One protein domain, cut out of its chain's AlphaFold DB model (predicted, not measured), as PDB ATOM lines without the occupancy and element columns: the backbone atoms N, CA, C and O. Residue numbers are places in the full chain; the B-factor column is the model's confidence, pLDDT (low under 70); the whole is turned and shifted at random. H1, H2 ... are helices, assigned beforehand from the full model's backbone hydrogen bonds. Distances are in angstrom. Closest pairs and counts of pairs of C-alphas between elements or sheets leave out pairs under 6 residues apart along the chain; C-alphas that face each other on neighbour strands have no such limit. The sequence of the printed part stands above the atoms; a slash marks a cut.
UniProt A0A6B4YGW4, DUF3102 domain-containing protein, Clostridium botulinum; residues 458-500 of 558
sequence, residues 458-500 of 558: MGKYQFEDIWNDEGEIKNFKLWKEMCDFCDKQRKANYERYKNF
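Overview. This is residues 458 to 500 of the 558 residues of the protein "DUF3102 domain-containing protein" of Clostridium botulinum (UniProt A0A6B4YGW4). One long helix, H2, makes most of the length, and the short helix H1 and a loop, residues 467 to 475, form a small head at the end where H2 begins. Residues 490 to 500, of which 490 to 498 belong to H2, stick out as an arm. The printed part has 43 residues with two named helices, H1 then H2, and no named strand; its class is all helix. It is loose, with a radius of gyration of the C-alphas of 13.3 A, and spans 42 by 15 by 14 A.

Along the chain. H1 is residues 463 to 466, starting at C-alpha 463 (-5.756, -20.212, 9.540). H2 is residues 476 to 498, 32.3 A from first to last C-alpha, from (-8.943, -12.443, 0.414) to (-27.397, -7.392, 26.451).

Arrangement. H1 and H2 only just touch, with 3 pairs of C-alphas within 8 A, and H2 does so with residues 476 to 479 alone. The closest C-alphas, of Ile 466 and Trp 479, are 5.9 A apart. In H2 every O i to N i+4 pair is within hydrogen-bond range; H1 is too short for such a pair.

Size, cuts and confidence. The C-alphas of Glu 470 and Phe 500 are the two farthest apart, at 42.0 A. The printed part has no cut, and the link from H1 to H2 is short. The model's pLDDT is under 70 at residues 496 to 500.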
ATOM      1  N   MET A 458     -16.300 -20.613  15.056       83.75
ATOM      2  CA  MET A 458     -16.993 -21.889  15.306       83.75
ATOM      3  C   MET A 458     -16.324 -23.098  14.620       83.75
ATOM      4  O   MET A 458     -16.999 -24.047  14.224       83.75
ATOM      5  N   GLY A 459     -15.002 -23.046  14.417       86.25
ATOM      6  CA  GLY A 459     -14.239 -24.090  13.722       86.25
ATOM      7  C   GLY A 459     -14.472 -24.164  12.206       86.25
ATOM      8  O   GLY A 459     -13.927 -25.049  11.551       86.25
ATOM      9  N   LYS A 460     -15.257 -23.243  11.629       90.75
ATOM     10  CA  LYS A 460     -15.600 -23.222  10.197       90.75
ATOM     11  C   LYS A 460     -14.443 -22.765   9.303       90.75
ATOM     12  O   LYS A 460     -14.389 -23.154   8.140       90.75
ATOM     13  N   TYR A 461     -13.554 -21.933   9.835       92.94
ATOM     14  CA  TYR A 461     -12.426 -21.349   9.113       92.94
ATOM     15  C   TYR A 461     -11.135 -21.732   9.826       92.94
ATOM     16  O   TYR A 461     -11.062 -21.575  11.045       92.94
ATOM     17  N   GLN A 462     -10.150 -22.225   9.074       92.12
ATOM     18  CA  GLN A 462      -8.801 -22.520   9.562       92.12
ATOM     19  C   GLN A 462      -7.830 -21.434   9.099       92.12
ATOM     20  O   GLN A 462      -8.057 -20.787   8.072       92.12
ATOM     21  N   PHE A 463      -6.754 -21.229   9.856       92.75
ATOM     22  CA  PHE A 463      -5.756 -20.212   9.540       92.75
ATOM     23  C   PHE A 463      -5.084 -20.496   8.191       92.75
ATOM     24  O   PHE A 463      -5.024 -19.633   7.318       92.75
ATOM     25  N   GLU A 464      -4.681 -21.743   7.963       92.81
ATOM     26  CA  GLU A 464      -3.932 -22.177   6.783       92.81
ATOM     27  C   GLU A 464      -4.768 -22.153   5.495       92.81
ATOM     28  O   GLU A 464      -4.214 -22.267   4.403       92.81
ATOM     29  N   ASP A 465      -6.090 -21.993   5.576       91.56
ATOM     30  CA  ASP A 465      -6.950 -21.815   4.398       91.56
ATOM     31  C   ASP A 465      -6.957 -20.359   3.901       91.56
ATOM     32  O   ASP A 465      -7.271 -20.093   2.736       91.56
ATOM     33  N   ILE A 466      -6.614 -19.413   4.782       92.25
ATOM     34  CA  ILE A 466      -6.735 -17.970   4.553       92.25
ATOM     35  C   ILE A 466      -5.362 -17.294   4.477       92.25
ATOM     36  O   ILE A 466      -5.179 -16.416   3.632       92.25
ATOM     37  N   TRP A 467      -4.403 -17.728   5.296       93.12
ATOM     38  CA  TRP A 467      -3.037 -17.207   5.349       93.12
ATOM     39  C   TRP A 467      -2.020 -18.157   4.697       93.12
ATOM     40  O   TRP A 467      -2.231 -19.375   4.615       93.12
ATOM     41  N   ASN A 468      -0.928 -17.602   4.173       91.00
ATOM     42  CA  ASN A 468       0.254 -18.353   3.744       91.00
ATOM     43  C   ASN A 468       1.256 -18.531   4.904       91.00
ATOM     44  O   ASN A 468       1.032 -18.087   6.028       91.00
ATOM     45  N   ASP A 469       2.359 -19.205   4.606       86.69
ATOM     46  CA  ASP A 469       3.528 -19.435   5.460       86.69
ATOM     47  C   ASP A 469       4.308 -18.160   5.827       86.69
ATOM     48  O   ASP A 469       5.106 -18.173   6.760       86.69
ATOM     49  N   GLU A 470       4.023 -17.034   5.172       87.06
ATOM     50  CA  GLU A 470       4.587 -15.717   5.491       87.06
ATOM     51  C   GLU A 470       3.660 -14.870   6.386       87.06
ATOM     52  O   GLU A 470       4.009 -13.758   6.780       87.06
ATOM     53  N   GLY A 471       2.479 -15.391   6.744       86.50
ATOM     54  CA  GLY A 471       1.481 -14.662   7.530       86.50
ATOM     55  C   GLY A 471       0.671 -13.647   6.722       86.50
ATOM     56  O   GLY A 471      -0.015 -12.804   7.302       86.50
ATOM     57  N   GLU A 472       0.700 -13.731   5.394       89.31
ATOM     58  CA  GLU A 472      -0.083 -12.894   4.489       89.31
ATOM     59  C   GLU A 472      -1.375 -13.593   4.062       89.31
ATOM     60  O   GLU A 472      -1.444 -14.818   3.952       89.31
ATOM     61  N   ILE A 473      -2.428 -12.818   3.801       90.88
ATOM     62  CA  ILE A 473      -3.711 -13.371   3.358       90.88
ATOM     63  C   ILE A 473      -3.587 -13.795   1.893       90.88
ATOM     64  O   ILE A 473      -3.566 -12.955   0.997       90.88
ATOM     65  N   LYS A 474      -3.580 -15.107   1.650       91.62
ATOM     66  CA  LYS A 474      -3.559 -15.700   0.302       91.62
ATOM     67  C   LYS A 474      -4.944 -15.859  -0.319       91.62
ATOM     68  O   LYS A 474      -5.067 -16.086  -1.518       91.62
ATOM     69  N   ASN A 475      -6.004 -15.784   0.490       90.31
ATOM     70  CA  ASN A 475      -7.383 -15.915   0.026       90.31
ATOM     71  C   ASN A 475      -8.264 -14.804   0.604       90.31
ATOM     72  O   ASN A 475      -8.983 -14.997   1.588       90.31
ATOM     73  N   PHE A 476      -8.219 -13.634  -0.035       90.56
ATOM     74  CA  PHE A 476      -8.943 -12.443   0.414       90.56
ATOM     75  C   PHE A 476     -10.463 -12.639   0.462       90.56
ATOM     76  O   PHE A 476     -11.135 -12.185   1.388       90.56
ATOM     77  N   LYS A 477     -11.024 -13.375  -0.505       91.75
ATOM     78  CA  LYS A 477     -12.461 -13.669  -0.528       91.75
ATOM     79  C   LYS A 477     -12.881 -14.476   0.701       91.75
ATOM     80  O   LYS A 477     -13.856 -14.122   1.358       91.75
ATOM     81  N   LEU A 478     -12.143 -15.542   1.013       91.94
ATOM     82  CA  LEU A 478     -12.434 -16.379   2.176       91.94
ATOM     83  C   LEU A 478     -12.187 -15.627   3.488       91.94
ATOM     84  O   LEU A 478     -12.974 -15.772   4.421       91.94
ATOM     85  N   TRP A 479     -11.151 -14.785   3.536       94.12
ATOM     86  CA  TRP A 479     -10.910 -13.869   4.649       94.12
ATOM     87  C   TRP A 479     -12.127 -12.971   4.910       94.12
ATOM     88  O   TRP A 479     -12.620 -12.918   6.034       94.12
ATOM     89  N   LYS A 480     -12.685 -12.342   3.869       93.00
ATOM     90  CA  LYS A 480     -13.872 -11.482   3.992       93.00
ATOM     91  C   LYS A 480     -15.103 -12.253   4.471       93.00
ATOM     92  O   LYS A 480     -15.802 -11.802   5.375       93.00
ATOM     93  N   GLU A 481     -15.338 -13.442   3.915       94.06
ATOM     94  CA  GLU A 481     -16.423 -14.327   4.358       94.06
ATOM     95  C   GLU A 481     -16.278 -14.729   5.836       94.06
ATOM     96  O   GLU A 481     -17.280 -14.830   6.547       94.06
ATOM     97  N   MET A 482     -15.044 -14.957   6.302       95.00
ATOM     98  CA  MET A 482     -14.746 -15.228   7.707       95.00
ATOM     99  C   MET A 482     -15.053 -14.007   8.579       95.00
ATOM    100  O   MET A 482     -15.743 -14.163   9.584       95.00
ATOM    101  N   CYS A 483     -14.588 -12.811   8.205       93.31
ATOM    102  CA  CYS A 483     -14.842 -11.575   8.954       93.31
ATOM    103  C   CYS A 483     -16.348 -11.323   9.120       93.31
ATOM    104  O   CYS A 483     -16.830 -11.213  10.248       93.31
ATOM    105  N   ASP A 484     -17.112 -11.375   8.023       93.00
ATOM    106  CA  ASP A 484     -18.572 -11.205   8.043       93.00
ATOM    107  C   ASP A 484     -19.272 -12.247   8.934       93.00
ATOM    108  O   ASP A 484     -20.283 -11.962   9.586       93.00
ATOM    109  N   PHE A 485     -18.774 -13.488   8.939       93.69
ATOM    110  CA  PHE A 485     -19.305 -14.550   9.788       93.69
ATOM    111  C   PHE A 485     -18.998 -14.291  11.266       93.69
ATOM    112  O   PHE A 485     -19.917 -14.330  12.089       93.69
ATOM    113  N   CYS A 486     -17.740 -14.002  11.598       91.31
ATOM    114  CA  CYS A 486     -17.294 -13.720  12.960       91.31
ATOM    115  C   CYS A 486     -18.025 -12.508  13.552       91.31
ATOM    116  O   CYS A 486     -18.476 -12.576  14.694       91.31
ATOM    117  N   ASP A 487     -18.242 -11.450  12.768       89.94
ATOM    118  CA  ASP A 487     -19.008 -10.275  13.190       89.94
ATOM    119  C   ASP A 487     -20.459 -10.605  13.518       89.94
ATOM    120  O   ASP A 487     -20.982 -10.178  14.552       89.94
ATOM    121  N   LYS A 488     -21.119 -11.407  12.674       90.56
ATOM    122  CA  LYS A 488     -22.487 -11.870  12.944       90.56
ATOM    123  C   LYS A 488     -22.550 -12.672  14.239       90.56
ATOM    124  O   LYS A 488     -23.459 -12.447  15.035       90.56
ATOM    125  N   GLN A 489     -21.588 -13.569  14.468       89.06
ATOM    126  CA  GLN A 489     -21.531 -14.357  15.702       89.06
ATOM    127  C   GLN A 489     -21.255 -13.482  16.923       89.06
ATOM    128  O   GLN A 489     -21.932 -13.618  17.941       89.06
ATOM    129  N   ARG A 490     -20.315 -12.540  16.825       85.44
ATOM    130  CA  ARG A 490     -20.001 -11.615  17.915       85.44
ATOM    131  C   ARG A 490     -21.193 -10.724  18.251       85.44
ATOM    132  O   ARG A 490     -21.523 -10.594  19.426       85.44
ATOM    133  N   LYS A 491     -21.885 -10.174  17.247       83.94
ATOM    134  CA  LYS A 491     -23.095  -9.362  17.446       83.94
ATOM    135  C   LYS A 491     -24.228 -10.180  18.061       83.94
ATOM    136  O   LYS A 491     -24.854  -9.722  19.009       83.94
ATOM    137  N   ALA A 492     -24.456 -11.406  17.588       84.06
ATOM    138  CA  ALA A 492     -25.449 -12.303  18.177       84.06
ATOM    139  C   ALA A 492     -25.119 -12.653  19.638       84.06
ATOM    140  O   ALA A 492     -26.014 -12.651  20.481       84.06
ATOM    141  N   ASN A 493     -23.847 -12.909  19.954       78.94
ATOM    142  CA  ASN A 493     -23.395 -13.132  21.326       78.94
ATOM    143  C   ASN A 493     -23.608 -11.882  22.191       78.94
ATOM    144  O   ASN A 493     -24.184 -11.988  23.268       78.94
ATOM    145  N   TYR A 494     -23.216 -10.702  21.710       74.06
ATOM    146  CA  TYR A 494     -23.416  -9.440  22.424       74.06
ATOM    147  C   TYR A 494     -24.899  -9.156  22.699       74.06
ATOM    148  O   TYR A 494     -25.256  -8.867  23.835       74.06
ATOM    149  N   GLU A 495     -25.782  -9.313  21.708       73.88
ATOM    150  CA  GLU A 495     -27.230  -9.120  21.884       73.88
ATOM    151  C   GLU A 495     -27.859 -10.149  22.834       73.88
ATOM    152  O   GLU A 495     -28.782  -9.815  23.579       73.88
ATOM    153  N   ARG A 496     -27.347 -11.388  22.856       69.00
ATOM    154  CA  ARG A 496     -27.748 -12.397  23.850       69.00
ATOM    155  C   ARG A 496     -27.395 -11.965  25.270       69.00
ATOM    156  O   ARG A 496     -28.218 -12.156  26.152       69.00
ATOM    157  N   TYR A 497     -26.212 -11.384  25.481       62.56
ATOM    158  CA  TYR A 497     -25.791 -10.886  26.796       62.56
ATOM    159  C   TYR A 497     -26.482  -9.577  27.187       62.56
ATOM    160  O   TYR A 497     -26.860  -9.407  28.340       62.56
ATOM    161  N   LYS A 498     -26.702  -8.668  26.233       61.47
ATOM    162  CA  LYS A 498     -27.397  -7.392  26.451       61.47
ATOM    163  C   LYS A 498     -28.850  -7.582  26.889       61.47
ATOM    164  O   LYS A 498     -29.341  -6.828  27.716       61.47
ATOM    165  N   ASN A 499     -29.525  -8.591  26.338       57.19
ATOM    166  CA  ASN A 499     -30.896  -8.952  26.705       57.19
ATOM    167  C   ASN A 499     -30.946 -10.147  27.672       57.19
ATOM    168  O   ASN A 499     -31.992 -10.783  27.807       57.19
ATOM    169  N   PHE A 500     -29.820 -10.495  28.306       54.56
ATOM    170  CA  PHE A 500     -29.766 -11.604  29.247       54.56
ATOM    171  C   PHE A 500     -30.545 -11.236  30.505       54.56
ATOM    172  O   PHE A 500     -30.100 -10.432  31.321       54.56
TER     173      PHE A 500